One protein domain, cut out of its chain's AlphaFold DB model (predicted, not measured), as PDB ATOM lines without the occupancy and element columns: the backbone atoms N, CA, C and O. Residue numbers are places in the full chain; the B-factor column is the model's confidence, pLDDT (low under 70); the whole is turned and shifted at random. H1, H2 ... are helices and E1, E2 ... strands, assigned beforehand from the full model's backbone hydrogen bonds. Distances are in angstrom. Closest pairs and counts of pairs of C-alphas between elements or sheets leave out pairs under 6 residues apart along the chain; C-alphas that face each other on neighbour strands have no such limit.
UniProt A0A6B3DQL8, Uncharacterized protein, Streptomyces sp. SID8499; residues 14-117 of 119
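AT A GLANCE: This is residues 14 to 117 of the 119 residues of an uncharacterized protein of Streptomyces sp. SID8499 (UniProt A0A6B3DQL8). A small three-strand sheet with the helix H3 packed slantwise over one face makes a compact body, and from it a long arm, residues 96 to 117, sticks out with the helix H4 near its far end. The short helices H1 and H2 lie near H3 at one end of the body, and the 25 residues 79 to 103 between H3 and H4 hold no named element. The printed part has 104 residues, with four named helices and three named strands in the order H1 H2 E1 E2 E3 H3 H4; the sheet runs E1 E3 E2 and is mixed, and the class is mixed, helices and strands. The whole is loose, with a radius of gyration of the C-alphas of 18.2 A, and spans 58 by 30 by 23 A, the arm making the length.

IN THESE COORDINATES: H1, residues 14 to 18, begins at C-alpha 14 at (-37.716, 0.309, -18.699) and is 5.9 A long. H2, residues 21 to 24, measures 4.9 A. The strands are E1, residues 30 to 35, 15.7 A; E2, residues 45 to 48, 9.9 A; and E3, residues 54 to 59, 16.5 A. H3, residues 64 to 78, runs 20.9 A from C-alpha 64 at (-33.512, 19.436, -13.880). H4, residues 104 to 115, is 16.8 A long and ends at C-alpha 115 at (16.752, 0.650, -25.767).

HOW THE PARTS SIT: E3 is the inner strand. E1 and E3 are parallel at 28 degrees, with N 33 and O 56 at 2.9 A and N 56 and O 31 at 2.8 A, within hydrogen-bond range. E2 and E3 form a hairpin, antiparallel at 166 degrees, with N 47 and O 55 at 2.9 A. H3 is on the sheet at a height of 9.2 A, over E3 and E2, in two layers, a helix on one face of a sheet. It runs slantwise to the strands, at 35 degrees to E2 on the local plane; the closest C-alphas of H3 and E2 are those of Leu 74 and Leu 46, 6.0 A apart. H1 touches H3 with residues 72 to 76 of H3 alone, the closest C-alphas being those of Val 16 and Arg 72, 6.2 A apart. H2 and H3 are close but not clearly touching, the closest C-alphas, of Leu 21 and Asp 68, being 7.6 A apart. H2 is only just not on the sheet, with 4 pairs of C-alphas within 10 A. H4 touches no helix and is not on the sheet. Each O i to N i+4 pair is within hydrogen-bond range in H1, H3 and H4; H2 is too short for such a pair.

THE WHOLE: The C-alphas of Asp 18 and Gly 116, the two farthest apart, are 58.8 A from each other. Residues 96 to 117, of which 104 to 115 belong to H4, stand free; the body without them spans 30 by 29 by 25 A. The link from H3 to H4 is long, and the printed part has no cut. The mean pLDDT of the printed part is 87.1, with residues 97 to 104 and 116 to 117 under 70.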
ATOM      1  N   ASP A  14     -36.705  -0.082 -19.688       93.75
ATOM      2  CA  ASP A  14     -37.716   0.309 -18.699       93.75
ATOM      3  C   ASP A  14     -37.066   0.679 -17.355       93.75
ATOM      4  O   ASP A  14     -37.379   1.713 -16.778       93.75
ATOM      5  N   GLN A  15     -36.064  -0.084 -16.901       94.62
ATOM      6  CA  GLN A  15     -35.312   0.268 -15.692       94.62
ATOM      7  C   GLN A  15     -34.576   1.604 -15.830       94.62
ATOM      8  O   GLN A  15     -34.576   2.392 -14.888       94.62
ATOM      9  N   VAL A  16     -33.967   1.883 -16.987       94.69
ATOM     10  CA  VAL A  16     -33.297   3.171 -17.229       94.69
ATOM     11  C   VAL A  16     -34.296   4.328 -17.289       94.69
ATOM     12  O   VAL A  16     -33.951   5.447 -16.914       94.69
ATOM     13  N   CYS A  17     -35.529   4.091 -17.731       93.38
ATOM     14  CA  CYS A  17     -36.582   5.106 -17.771       93.38
ATOM     15  C   CYS A  17     -37.235   5.350 -16.402       93.38
ATOM     16  O   CYS A  17     -37.524   6.503 -16.083       93.38
ATOM     17  N   ASP A  18     -37.421   4.308 -15.592       94.06
ATOM     18  CA  ASP A  18     -38.265   4.371 -14.394       94.06
ATOM     19  C   ASP A  18     -37.478   4.558 -13.089       94.06
ATOM     20  O   ASP A  18     -37.966   5.208 -12.161       94.06
ATOM     21  N   LEU A  19     -36.258   4.016 -12.986       95.25
ATOM     22  CA  LEU A  19     -35.473   4.122 -11.751       95.25
ATOM     23  C   LEU A  19     -34.983   5.559 -11.528       95.25
ATOM     24  O   LEU A  19     -34.614   6.243 -12.484       95.25
ATOM     25  N   PRO A  20     -34.916   6.057 -10.287       94.62
ATOM     26  CA  PRO A  20     -34.282   7.345 -10.030       94.62
ATOM     27  C   PRO A  20     -32.783   7.280 -10.370       94.62
ATOM     28  O   PRO A  20     -32.128   6.258 -10.158       94.62
ATOM     29  N   LEU A  21     -32.203   8.383 -10.863       92.56
ATOM     30  CA  LEU A  21     -30.777   8.420 -11.230       92.56
ATOM     31  C   LEU A  21     -29.852   8.027 -10.067       92.56
ATOM     32  O   LEU A  21     -28.833   7.381 -10.286       92.56
ATOM     33  N   SER A  22     -30.228   8.351  -8.827       93.19
ATOM     34  CA  SER A  22     -29.489   7.952  -7.623       93.19
ATOM     35  C   SER A  22     -29.374   6.437  -7.436       93.19
ATOM     36  O   SER A  22     -28.475   5.990  -6.733       93.19
ATOM     37  N   GLU A  23     -30.265   5.654  -8.045       94.56
ATOM     38  CA  GLU A  23     -30.222   4.186  -8.033       94.56
ATOM     39  C   GLU A  23     -29.533   3.611  -9.277       94.56
ATOM     40  O   GLU A  23     -28.952   2.531  -9.205       94.56
ATOM     41  N   LEU A  24     -29.541   4.335 -10.402       93.69
ATOM     42  CA  LEU A  24     -28.867   3.920 -11.639       93.69
ATOM     43  C   LEU A  24     -27.349   4.127 -11.597       93.69
ATOM     44  O   LEU A  24     -26.603   3.299 -12.112       93.69
ATOM     45  N   LEU A  25     -26.892   5.238 -11.019       94.12
ATOM     46  CA  LEU A  25     -25.489   5.652 -11.082       94.12
ATOM     47  C   LEU A  25     -24.533   4.752 -10.275       94.12
ATOM     48  O   LEU A  25     -23.503   4.368 -10.828       94.12
ATOM     49  N   PRO A  26     -24.835   4.356  -9.018       94.38
ATOM     50  CA  PRO A  26     -23.883   3.578  -8.224       94.38
ATOM     51  C   PRO A  26     -23.530   2.208  -8.829       94.38
ATOM     52  O   PRO A  26     -22.345   1.882  -8.869       94.38
ATOM     53  N   PRO A  27     -24.483   1.406  -9.352       93.44
ATOM     54  CA  PRO A  27     -24.148   0.145 -10.019       93.44
ATOM     55  C   PRO A  27     -23.257   0.311 -11.255       93.44
ATOM     56  O   PRO A  27     -22.537  -0.618 -11.610       93.44
ATOM     57  N   LEU A  28     -23.321   1.470 -11.916       92.44
ATOM     58  CA  LEU A  28     -22.535   1.792 -13.108       92.44
ATOM     59  C   LEU A  28     -21.143   2.354 -12.785       92.44
ATOM     60  O   LEU A  28     -20.421   2.684 -13.721       92.44
ATOM     61  N   ASP A  29     -20.782   2.487 -11.501       94.19
ATOM     62  CA  ASP A  29     -19.607   3.257 -11.064       94.19
ATOM     63  C   ASP A  29     -19.579   4.636 -11.747       94.19
ATOM     64  O   ASP A  29     -18.590   5.050 -12.353       94.19
ATOM     65  N   ALA A  30     -20.743   5.298 -11.753       94.75
ATOM     66  CA  ALA A  30     -20.970   6.537 -12.477       94.75
ATOM     67  C   ALA A  30     -21.149   7.726 -11.529       94.75
ATOM     68  O   ALA A  30     -21.845   7.642 -10.516       94.75
ATOM     69  N   GLU A  31     -20.595   8.875 -11.907       95.56
ATOM     70  CA  GLU A  31     -20.817  10.149 -11.222       95.56
ATOM     71  C   GLU A  31     -21.312  11.227 -12.187       95.56
ATOM     72  O   GLU A  31     -21.001  11.204 -13.380       95.56
ATOM     73  N   VAL A  32     -22.064  12.196 -11.664       95.06
ATOM     74  CA  VAL A  32     -22.480  13.379 -12.423       95.06
ATOM     75  C   VAL A  32     -21.611  14.552 -12.013       95.06
ATOM     76  O   VAL A  32     -21.524  14.871 -10.830       95.06
ATOM     77  N   ILE A  33     -21.022  15.221 -12.998       95.81
ATOM     78  CA  ILE A  33     -20.292  16.468 -12.795       95.81
ATOM     79  C   ILE A  33     -20.952  17.597 -13.577       95.81
ATOM     80  O   ILE A  33     -21.468  17.406 -14.682       95.81
ATOM     81  N   ASP A  34     -20.905  18.790 -13.000       95.62
ATOM     82  CA  ASP A  34     -21.314  20.004 -13.688       95.62
ATOM     83  C   ASP A  34     -20.179  20.531 -14.559       95.62
ATOM     84  O   ASP A  34     -19.029  20.621 -14.125       95.62
ATOM     85  N   VAL A  35     -20.520  20.930 -15.781       94.25
ATOM     86  CA  VAL A  35     -19.605  21.625 -16.686       94.25
ATOM     87  C   VAL A  35     -20.178  22.973 -17.103       94.25
ATOM     88  O   VAL A  35     -21.389  23.138 -17.277       94.25
ATOM     89  N   ASP A  36     -19.292  23.952 -17.266       92.75
ATOM     90  CA  ASP A  36     -19.639  25.274 -17.788       92.75
ATOM     91  C   ASP A  36     -19.477  25.284 -19.313       92.75
ATOM     92  O   ASP A  36     -18.533  25.839 -19.870       92.75
ATOM     93  N   VAL A  37     -20.383  24.576 -19.990       89.56
ATOM     94  CA  VAL A  37     -20.476  24.539 -21.454       89.56
ATOM     95  C   VAL A  37     -21.765  25.236 -21.863       89.56
ATOM     96  O   VAL A  37     -22.852  24.847 -21.439       89.56
ATOM     97  N   ASN A  38     -21.641  26.269 -22.697       82.44
ATOM     98  CA  ASN A  38     -22.764  27.079 -23.179       82.44
ATOM     99  C   ASN A  38     -23.023  26.891 -24.685       82.44
ATOM    100  O   ASN A  38     -23.505  27.798 -25.361       82.44
ATOM    101  N   GLU A  39     -22.649  25.735 -25.227       86.31
ATOM    102  CA  GLU A  39     -22.843  25.424 -26.638       86.31
ATOM    103  C   GLU A  39     -24.308  25.037 -26.913       86.31
ATOM    104  O   GLU A  39     -24.837  24.119 -26.274       86.31
ATOM    105  N   PRO A  40     -24.999  25.719 -27.848       84.69
ATOM    106  CA  PRO A  40     -26.357  25.349 -28.226       84.69
ATOM    107  C   PRO A  40     -26.419  23.910 -28.746       84.69
ATOM    108  O   PRO A  40     -25.679  23.537 -29.648       84.69
ATOM    109  N   GLY A  41     -27.333  23.110 -28.197       86.50
ATOM    110  CA  GLY A  41     -27.498  21.704 -28.580       86.50
ATOM    111  C   GLY A  41     -26.604  20.723 -27.817       86.50
ATOM    112  O   GLY A  41     -26.776  19.516 -27.968       86.50
ATOM    113  N   PHE A  42     -25.711  21.205 -26.948       90.69
ATOM    114  CA  PHE A  42     -24.981  20.340 -26.029       90.69
ATOM    115  C   PHE A  42     -25.831  20.029 -24.788       90.69
ATOM    116  O   PHE A  42     -26.142  20.910 -23.984       90.69
ATOM    117  N   PHE A  43     -26.214  18.760 -24.626       92.88
ATOM    118  CA  PHE A  43     -27.031  18.283 -23.499       92.88
ATOM    119  C   PHE A  43     -26.245  17.512 -22.440       92.88
ATOM    120  O   PHE A  43     -26.739  17.308 -21.336       92.88
ATOM    121  N   GLY A  44     -25.012  17.136 -22.759       94.25
ATOM    122  CA  GLY A  44     -24.122  16.412 -21.871       94.25
ATOM    123  C   GLY A  44     -23.293  15.383 -22.620       94.25
ATOM    124  O   GLY A  44     -23.462  15.162 -23.821       94.25
ATOM    125  N   GLN A  45     -22.393  14.746 -21.885       95.62
ATOM    126  CA  GLN A  45     -21.528  13.697 -22.393       95.62
ATOM    127  C   GLN A  45     -21.325  12.640 -21.316       95.62
ATOM    128  O   GLN A  45     -21.103  12.971 -20.153       95.62
ATOM    129  N   LEU A  46     -21.365  11.369 -21.709       95.75
ATOM    130  CA  LEU A  46     -20.929  10.265 -20.864       95.75
ATOM    131  C   LEU A  46     -19.583   9.766 -21.372       95.75
ATOM    132  O   LEU A  46     -19.442   9.428 -22.547       95.75
ATOM    133  N   VAL A  47     -18.600   9.741 -20.479       93.94
ATOM    134  CA  VAL A  47     -17.253   9.243 -20.754       93.94
ATOM    135  C   VAL A  47     -16.985   8.053 -19.852       93.94
ATOM    136  O   VAL A  47     -17.017   8.174 -18.630       93.94
ATOM    137  N   GLU A  48     -16.679   6.912 -20.452       92.19
ATOM    138  CA  GLU A  48     -16.194   5.745 -19.728       92.19
ATOM    139  C   GLU A  48     -14.664   5.746 -19.728       92.19
ATOM    140  O   GLU A  48     -14.016   5.776 -20.777       92.19
ATOM    141  N   LYS A  49     -14.067   5.742 -18.537       89.81
ATOM    142  CA  LYS A  49     -12.615   5.651 -18.375       89.81
ATOM    143  C   LYS A  49     -12.163   4.206 -18.571       89.81
ATOM    144  O   LYS A  49     -12.909   3.264 -18.330       89.81
ATOM    145  N   ARG A  50     -10.875   4.008 -18.870       85.69
ATOM    146  CA  ARG A  50     -10.259   2.665 -18.939       85.69
ATOM    147  C   ARG A  50     -10.410   1.846 -17.646       85.69
ATOM    148  O   ARG A  50     -10.285   0.629 -17.691       85.69
ATOM    149  N   SER A  51     -10.653   2.499 -16.506       86.31
ATOM    150  CA  SER A  51     -10.928   1.839 -15.225       86.31
ATOM    151  C   SER A  51     -12.339   1.250 -15.115       86.31
ATOM    152  O   SER A  51     -12.595   0.530 -14.158       86.31
ATOM    153  N   GLY A  52     -13.246   1.563 -16.047       86.56
ATOM    154  CA  GLY A  52     -14.676   1.249 -15.970       86.56
ATOM    155  C   GLY A  52     -15.523   2.355 -15.339       86.56
ATOM    156  O   GLY A  52     -16.731   2.364 -15.540       86.56
ATOM    157  N   HIS A  53     -14.894   3.313 -14.648       91.19
ATOM    158  CA  HIS A  53     -15.575   4.464 -14.046       91.19
ATOM    159  C   HIS A  53     -16.205   5.345 -15.122       91.19
ATOM    160  O   HIS A  53     -15.528   5.732 -16.086       91.19
ATOM    161  N   MET A  54     -17.465   5.714 -14.930       94.56
ATOM    162  CA  MET A  54     -18.216   6.554 -15.853       94.56
ATOM    163  C   MET A  54     -18.383   7.969 -15.300       94.56
ATOM    164  O   MET A  54     -18.700   8.188 -14.136       94.56
ATOM    165  N   VAL A  55     -18.197   8.964 -16.160       96.69
ATOM    166  CA  VAL A  55     -18.421  10.371 -15.819       96.69
ATOM    167  C   VAL A  55     -19.486  10.928 -16.740       96.69
ATOM    168  O   VAL A  55     -19.300  10.970 -17.957       96.69
ATOM    169  N   LEU A  56     -20.586  11.379 -16.151       96.31
ATOM    170  CA  LEU A  56     -21.640  12.104 -16.833       96.31
ATOM    171  C   LEU A  56     -21.417  13.611 -16.650       96.31
ATOM    172  O   LEU A  56     -21.725  14.181 -15.605       96.31
ATOM    173  N   ALA A  57     -20.872  14.258 -17.672       96.00
ATOM    174  CA  ALA A  57     -20.660  15.698 -17.707       96.00
ATOM    175  C   ALA A  57     -21.911  16.406 -18.237       96.00
ATOM    176  O   ALA A  57     -22.299  16.201 -19.388       96.00
ATOM    177  N   MET A  58     -22.530  17.252 -17.412       95.06
ATOM    178  CA  MET A  58     -23.804  17.907 -17.722       95.06
ATOM    179  C   MET A  58     -23.699  19.431 -17.583       95.06
ATOM    180  O   MET A  58     -23.111  19.914 -16.613       95.06
ATOM    181  N   PRO A  59     -24.293  20.225 -18.492       93.88
ATOM    182  CA  PRO A  59     -24.325  21.676 -18.347       93.88
ATOM    183  C   PRO A  59     -25.029  22.130 -17.063       93.88
ATOM    184  O   PRO A  59     -26.161  21.732 -16.764       93.88
ATOM    185  N   SER A  60     -24.387  23.029 -16.319       89.62
ATOM    186  CA  SER A  60     -24.909  23.557 -15.047       89.62
ATOM    187  C   SER A  60     -26.210  24.360 -15.195       89.62
ATOM    188  O   SER A  60     -27.032  24.391 -14.283       89.62
ATOM    189  N   ARG A  61     -26.430  24.990 -16.355       87.31
ATOM    190  CA  ARG A  61     -27.551  25.920 -16.603       87.31
ATOM    191  C   ARG A  61     -28.827  25.263 -17.136       87.31
ATOM    192  O   ARG A  61     -29.801  25.962 -17.409       87.31
ATOM    193  N   GLN A  62     -28.832  23.947 -17.321       86.94
ATOM    194  CA  GLN A  62     -30.005  23.228 -17.814       86.94
ATOM    195  C   GLN A  62     -31.021  22.965 -16.707       86.94
ATOM    196  O   GLN A  62     -30.672  22.790 -15.540       86.94
ATOM    197  N   THR A  63     -32.299  22.904 -17.082       90.62
ATOM    198  CA  THR A  63     -33.358  22.527 -16.144       90.62
ATOM    199  C   THR A  63     -33.157  21.088 -15.669       90.62
ATOM    200  O   THR A  63     -32.626  20.249 -16.399       90.62
ATOM    201  N   SER A  64     -33.617  20.783 -14.456       90.88
ATOM    202  CA  SER A  64     -33.512  19.436 -13.880       90.88
ATOM    203  C   SER A  64     -34.148  18.364 -14.768       90.88
ATOM    204  O   SER A  64     -33.582  17.289 -14.913       90.88
ATOM    205  N   ILE A  65     -35.271  18.679 -15.422       92.00
ATOM    206  CA  ILE A  65     -35.970  17.766 -16.339       92.00
ATOM    207  C   ILE A  65     -35.110  17.453 -17.567       92.00
ATOM    208  O   ILE A  65     -34.946  16.290 -17.922       92.00
ATOM    209  N   VAL A  66     -34.544  18.478 -18.214       91.75
ATOM    210  CA  VAL A  66     -33.692  18.284 -19.398       91.75
ATOM    211  C   VAL A  66     -32.454  17.473 -19.028       91.75
ATOM    212  O   VAL A  66     -32.095  16.550 -19.755       91.75
ATOM    213  N   ARG A  67     -31.845  17.773 -17.875       93.25
ATOM    214  CA  ARG A  67     -30.688  17.028 -17.374       93.25
ATOM    215  C   ARG A  67     -31.015  15.569 -17.091       93.25
ATOM    216  O   ARG A  67     -30.226  14.707 -17.455       93.25
ATOM    217  N   ASP A  68     -32.155  15.290 -16.468       94.31
ATOM    218  CA  ASP A  68     -32.569  13.923 -16.148       94.31
ATOM    219  C   ASP A  68     -32.806  13.094 -17.421       94.31
ATOM    220  O   ASP A  68     -32.248  12.008 -17.569       94.31
ATOM    221  N   VAL A  69     -33.527  13.652 -18.399       93.94
ATOM    222  CA  VAL A  69     -33.759  12.994 -19.695       93.94
ATOM    223  C   VAL A  69     -32.442  12.733 -20.428       93.94
ATOM    224  O   VAL A  69     -32.200  11.611 -20.871       93.94
ATOM    225  N   ALA A  70     -31.573  13.739 -20.528       94.69
ATOM    226  CA  ALA A  70     -30.289  13.601 -21.205       94.69
ATOM    227  C   ALA A  70     -29.366  12.592 -20.498       94.69
ATOM    228  O   ALA A  70     -28.733  11.777 -21.168       94.69
ATOM    229  N   ALA A  71     -29.348  12.567 -19.161       95.50
ATOM    230  CA  ALA A  71     -28.613  11.570 -18.385       95.50
ATOM    231  C   ALA A  71     -29.060  10.142 -18.722       95.50
ATOM    232  O   ALA A  71     -28.231   9.288 -19.033       95.50
ATOM    233  N   ARG A  72     -30.375   9.890 -18.720       95.69
ATOM    234  CA  ARG A  72     -30.939   8.571 -19.043       95.69
ATOM    235  C   ARG A  72     -30.652   8.160 -20.479       95.69
ATOM    236  O   ARG A  72     -30.282   7.013 -20.711       95.69
ATOM    237  N   MET A  73     -30.766   9.091 -21.427       95.50
ATOM    238  CA  MET A  73     -30.418   8.843 -22.829       95.50
ATOM    239  C   MET A  73     -28.951   8.448 -22.990       95.50
ATOM    240  O   MET A  73     -28.645   7.490 -23.695       95.50
ATOM    241  N   LEU A  74     -28.041   9.165 -22.326       95.50
ATOM    242  CA  LEU A  74     -26.608   8.884 -22.384       95.50
ATOM    243  C   LEU A  74     -26.265   7.536 -21.733       95.50
ATOM    244  O   LEU A  74     -25.473   6.780 -22.293       95.50
ATOM    245  N   ILE A  75     -26.902   7.199 -20.607       94.88
ATOM    246  CA  ILE A  75     -26.769   5.886 -19.959       94.88
ATOM    247  C   ILE A  75     -27.283   4.773 -20.881       94.88
ATOM    248  O   ILE A  75     -26.579   3.789 -21.104       94.88
ATOM    249  N   ALA A  76     -28.475   4.929 -21.464       94.31
ATOM    250  CA  ALA A  76     -29.043   3.948 -22.386       94.31
ATOM    251  C   ALA A  76     -28.138   3.717 -23.603       94.31
ATOM    252  O   ALA A  76     -27.838   2.569 -23.937       94.31
ATOM    253  N   ALA A  77     -27.628   4.792 -24.209       93.25
ATOM    254  CA  ALA A  77     -26.698   4.711 -25.329       93.25
ATOM    255  C   ALA A  77     -25.383   4.007 -24.944       93.25
ATOM    256  O   ALA A  77     -24.906   3.147 -25.687       93.25
ATOM    257  N   ALA A  78     -24.818   4.312 -23.770       91.94
ATOM    258  CA  ALA A  78     -23.592   3.683 -23.270       91.94
ATOM    259  C   ALA A  78     -23.761   2.177 -22.995       91.94
ATOM    260  O   ALA A  78     -22.834   1.388 -23.198       91.94
ATOM    261  N   LEU A  79     -24.960   1.771 -22.574       91.06
ATOM    262  CA  LEU A  79     -25.337   0.375 -22.363       91.06
ATOM    263  C   LEU A  79     -25.768  -0.341 -23.656       91.06
ATOM    264  O   LEU A  79     -26.022  -1.544 -23.625       91.06
ATOM    265  N   GLY A  80     -25.827   0.364 -24.791       91.06
ATOM    266  CA  GLY A  80     -26.260  -0.201 -26.072       91.06
ATOM    267  C   GLY A  80     -27.745  -0.563 -26.104       91.06
ATOM    268  O   GLY A  80     -28.135  -1.487 -26.816       91.06
ATOM    269  N   LEU A  81     -28.562   0.127 -25.307       92.38
ATOM    270  CA  LEU A  81     -30.000  -0.088 -25.246       92.38
ATOM    271  C   LEU A  81     -30.723   0.591 -26.414       92.38
ATOM    272  O   LEU A  81     -30.214   1.500 -27.066       92.38
ATOM    273  N   GLU A  82     -31.935   0.113 -26.681       89.44
ATOM    274  CA  GLU A  82     -32.796   0.630 -27.740       89.44
ATOM    275  C   GLU A  82     -33.293   2.047 -27.391       89.44
ATOM    276  O   GLU A  82     -33.636   2.330 -26.241       89.44
ATOM    277  N   MET A  83     -33.299   2.948 -28.379       88.88
ATOM    278  CA  MET A  83     -33.494   4.386 -28.155       88.88
ATOM    279  C   MET A  83     -34.896   4.905 -28.519       88.88
ATOM    280  O   MET A  83     -35.174   6.078 -28.284       88.88
ATOM    281  N   SER A  84     -35.805   4.076 -29.049       87.56
ATOM    282  CA  SER A  84     -37.150   4.493 -29.493       87.56
ATOM    283  C   SER A  84     -38.043   5.013 -28.367       87.56
ATOM    284  O   SER A  84     -38.998   5.745 -28.625       87.56
ATOM    285  N   ARG A  85     -37.735   4.657 -27.115       84.12
ATOM    286  CA  ARG A  85     -38.426   5.170 -25.923       84.12
ATOM    287  C   ARG A  85     -38.026   6.599 -25.561       84.12
ATOM    288  O   ARG A  85     -38.744   7.243 -24.798       84.12
ATOM    289  N   PHE A  86     -36.907   7.094 -26.083       87.69
ATOM    290  CA  PHE A  86     -36.409   8.425 -25.770       87.69
ATOM    291  C   PHE A  86     -36.890   9.473 -26.782       87.69
ATOM    292  O   PHE A  86     -37.157   9.150 -27.943       87.69
ATOM    293  N   PRO A  87     -37.002  10.750 -26.373       84.38
ATOM    294  CA  PRO A  87     -37.430  11.816 -27.270       84.38
ATOM    295  C   PRO A  87     -36.492  11.964 -28.474       84.38
ATOM    296  O   PRO A  87     -35.294  12.187 -28.317       84.38
ATOM    297  N   SER A  88     -37.051  11.962 -29.685       85.94
ATOM    298  CA  SER A  88     -36.284  12.126 -30.931       85.94
ATOM    299  C   SER A  88     -35.723  13.539 -31.149       85.94
ATOM    300  O   SER A  88     -35.056  13.792 -32.149       85.94
ATOM    301  N   VAL A  89     -36.025  14.480 -30.248       83.06
ATOM    302  CA  VAL A  89     -35.507  15.861 -30.273       83.06
ATOM    303  C   VAL A  89     -34.054  15.958 -29.796       83.06
ATOM    304  O   VAL A  89     -33.433  17.004 -29.957       83.06
ATOM    305  N   MET A  90     -33.513  14.881 -29.220       85.00
ATOM    306  CA  MET A  90     -32.110  14.744 -28.833       85.00
ATOM    307  C   MET A  90     -31.484  13.571 -29.588       85.00
ATOM    308  O   MET A  90     -32.146  12.579 -29.887       85.00
ATOM    309  N   GLN A  91     -30.193  13.683 -29.886       88.50
ATOM    310  CA  GLN A  91     -29.425  12.644 -30.566       88.50
ATOM    311  C   GLN A  91     -28.148  12.360 -29.782       88.50
ATOM    312  O   GLN A  91     -27.518  13.275 -29.254       88.50
ATOM    313  N   THR A  92     -27.771  11.086 -29.707       89.25
ATOM    314  CA  THR A  92     -26.533  10.638 -29.066       89.25
ATOM    315  C   THR A  92     -25.579  10.103 -30.120       89.25
ATOM    316  O   THR A  92     -25.954   9.233 -30.908       89.25
ATOM    317  N   THR A  93     -24.331  10.562 -30.088       89.12
ATOM    318  CA  THR A  93     -23.254  10.032 -30.928       89.12
ATOM    319  C   THR A  93     -22.296   9.243 -30.052       89.12
ATOM    320  O   THR A  93     -21.772   9.771 -29.073       89.12
ATOM    321  N   VAL A  94     -22.060   7.977 -30.395       88.06
ATOM    322  CA  VAL A  94     -21.103   7.129 -29.678       88.06
ATOM    323  C   VAL A  94     -19.747   7.242 -30.359       88.06
ATOM    324  O   VAL A  94     -19.574   6.792 -31.490       88.06
ATOM    325  N   LEU A  95     -18.784   7.831 -29.654       85.00
ATOM    326  CA  LEU A  95     -17.386   7.854 -30.064       85.00
ATOM    327  C   LEU A  95     -16.683   6.672 -29.400       85.00
ATOM    328  O   LEU A  95     -16.612   6.597 -28.175       85.00
ATOM    329  N   ARG A  96     -16.197   5.729 -30.207       77.31
ATOM    330  CA  ARG A  96     -15.336   4.648 -29.730       77.31
ATOM    331  C   ARG A  96     -13.904   5.021 -30.066       77.31
ATOM    332  O   ARG A  96     -13.578   5.191 -31.235       77.31
ATOM    333  N   ASP A  97     -13.077   5.165 -29.040       69.12
ATOM    334  CA  ASP A  97     -11.632   5.152 -29.225       69.12
ATOM    335  C   ASP A  97     -11.233   3.700 -29.510       69.12
ATOM    336  O   ASP A  97     -11.203   2.862 -28.607       69.12
ATOM    337  N   ASN A  98     -11.012   3.378 -30.784       58.28
ATOM    338  CA  ASN A  98     -10.550   2.052 -31.186       58.28
ATOM    339  C   ASN A  98      -9.061   1.830 -30.860       58.28
ATOM    340  O   ASN A  98      -8.550   0.742 -31.113       58.28
ATOM    341  N   GLY A  99      -8.342   2.829 -30.330       55.22
ATOM    342  CA  GLY A  99      -6.896   2.746 -30.117       55.22
ATOM    343  C   GLY A  99      -6.078   2.643 -31.410       55.22
ATOM    344  O   GLY A  99      -4.884   2.373 -31.348       55.22
ATOM    345  N   GLU A 100      -6.700   2.848 -32.576       53.22
ATOM    346  CA  GLU A 100      -6.048   2.731 -33.890       53.22
ATOM    347  C   GLU A 100      -5.218   3.973 -34.270       53.22
ATOM    348  O   GLU A 100      -4.455   3.911 -35.225       53.22
ATOM    349  N   ASP A 101      -5.280   5.056 -33.484       53.88
ATOM    350  CA  ASP A 101      -4.444   6.258 -33.660       53.88
ATOM    351  C   ASP A 101      -3.093   6.179 -32.915       53.88
ATOM    352  O   ASP A 101      -2.375   7.176 -32.792       53.88
ATOM    353  N   SER A 102      -2.704   5.000 -32.415       56.03
ATOM    354  CA  SER A 102      -1.293   4.744 -32.113       56.03
ATOM    355  C   SER A 102      -0.542   4.622 -33.436       56.03
ATOM    356  O   SER A 102      -0.423   3.536 -33.998       56.03
ATOM    357  N   ASP A 103      -0.064   5.760 -33.941       60.31
ATOM    358  CA  ASP A 103       0.833   5.823 -35.090       60.31
ATOM    359  C   ASP A 103       1.995   4.829 -34.865       60.31
ATOM    360  O   ASP A 103       2.736   4.979 -33.881       60.31
ATOM    361  N   PRO A 104       2.150   3.782 -35.700       67.56
ATOM    362  CA  PRO A 104       3.166   2.748 -35.495       67.56
ATOM    363  C   PRO A 104       4.585   3.331 -35.428       67.56
ATOM    364  O   PRO A 104       5.468   2.755 -34.785       67.56
ATOM    365  N   ASP A 105       4.793   4.509 -36.022       72.88
ATOM    366  CA  ASP A 105       6.067   5.217 -36.001       72.88
ATOM    367  C   ASP A 105       6.402   5.794 -34.609       72.88
ATOM    368  O   ASP A 105       7.573   5.836 -34.216       72.88
ATOM    369  N   MET A 106       5.396   6.183 -33.815       77.81
ATOM    370  CA  MET A 106       5.581   6.686 -32.445       77.81
ATOM    371  C   MET A 106       5.978   5.572 -31.468       77.81
ATOM    372  O   MET A 106       6.859   5.776 -30.623       77.81
ATOM    373  N   ASP A 107       5.384   4.386 -31.602       76.12
ATOM    374  CA  ASP A 107       5.715   3.229 -30.762       76.12
ATOM    375  C   ASP A 107       7.148   2.731 -31.022       76.12
ATOM    376  O   ASP A 107       7.899   2.451 -30.078       76.12
ATOM    377  N   GLU A 108       7.580   2.707 -32.287       79.12
ATOM    378  CA  GLU A 108       8.957   2.366 -32.669       79.12
ATOM    379  C   GLU A 108       9.967   3.430 -32.190       79.12
ATOM    380  O   GLU A 108      11.051   3.094 -31.697       79.12
ATOM    381  N   ALA A 109       9.617   4.720 -32.246       81.31
ATOM    382  CA  ALA A 109      10.465   5.795 -31.726       81.31
ATOM    383  C   ALA A 109      10.668   5.692 -30.202       81.31
ATOM    384  O   ALA A 109      11.795   5.805 -29.706       81.31
ATOM    385  N   LEU A 110       9.600   5.424 -29.445       80.19
ATOM    386  CA  LEU A 110       9.670   5.236 -27.992       80.19
ATOM    387  C   LEU A 110      10.477   3.992 -27.608       80.19
ATOM    388  O   LEU A 110      11.209   4.016 -26.611       80.19
ATOM    389  N   ARG A 111      10.382   2.922 -28.403       79.88
ATOM    390  CA  ARG A 111      11.182   1.709 -28.223       79.88
ATOM    391  C   ARG A 111      12.677   1.995 -28.361       79.88
ATOM    392  O   ARG A 111      13.437   1.673 -27.446       79.88
ATOM    393  N   ARG A 112      13.087   2.705 -29.417       80.56
ATOM    394  CA  ARG A 112      14.491   3.104 -29.632       80.56
ATOM    395  C   ARG A 112      15.045   3.983 -28.515       80.56
ATOM    396  O   ARG A 112      16.195   3.814 -28.123       80.56
ATOM    397  N   VAL A 113      14.243   4.893 -27.959       82.81
ATOM    398  CA  VAL A 113      14.666   5.740 -26.826       82.81
ATOM    399  C   VAL A 113      14.885   4.921 -25.550       82.81
ATOM    400  O   VAL A 113      15.808   5.209 -24.787       82.81
ATOM    401  N   ARG A 114      14.054   3.901 -25.300       76.50
ATOM    402  CA  ARG A 114      14.201   3.013 -24.135       76.50
ATOM    403  C   ARG A 114      15.401   2.079 -24.272       76.50
ATOM    404  O   ARG A 114      16.106   1.868 -23.290       76.50
ATOM    405  N   GLU A 115      15.642   1.564 -25.472       80.56
ATOM    406  CA  GLU A 115      16.752   0.650 -25.767       80.56
ATOM    407  C   GLU A 115      18.100   1.392 -25.897       80.56
ATOM    408  O   GLU A 115      19.139   0.863 -25.514       80.56
ATOM    409  N   GLY A 116      18.098   2.652 -26.347       64.56
ATOM    410  CA  GLY A 116      19.305   3.460 -26.561       64.56
ATOM    411  C   GLY A 116      19.861   4.190 -25.332       64.56
ATOM    412  O   GLY A 116      20.846   4.911 -25.462       64.56
ATOM    413  N   ARG A 117      19.258   4.046 -24.143       58.31
ATOM    414  CA  ARG A 117      19.713   4.724 -22.907       58.31
ATOM    415  C   ARG A 117      20.621   3.864 -22.015       58.31
ATOM    416  O   ARG A 117      20.917   4.262 -20.891       58.31
TER     417      ARG A 117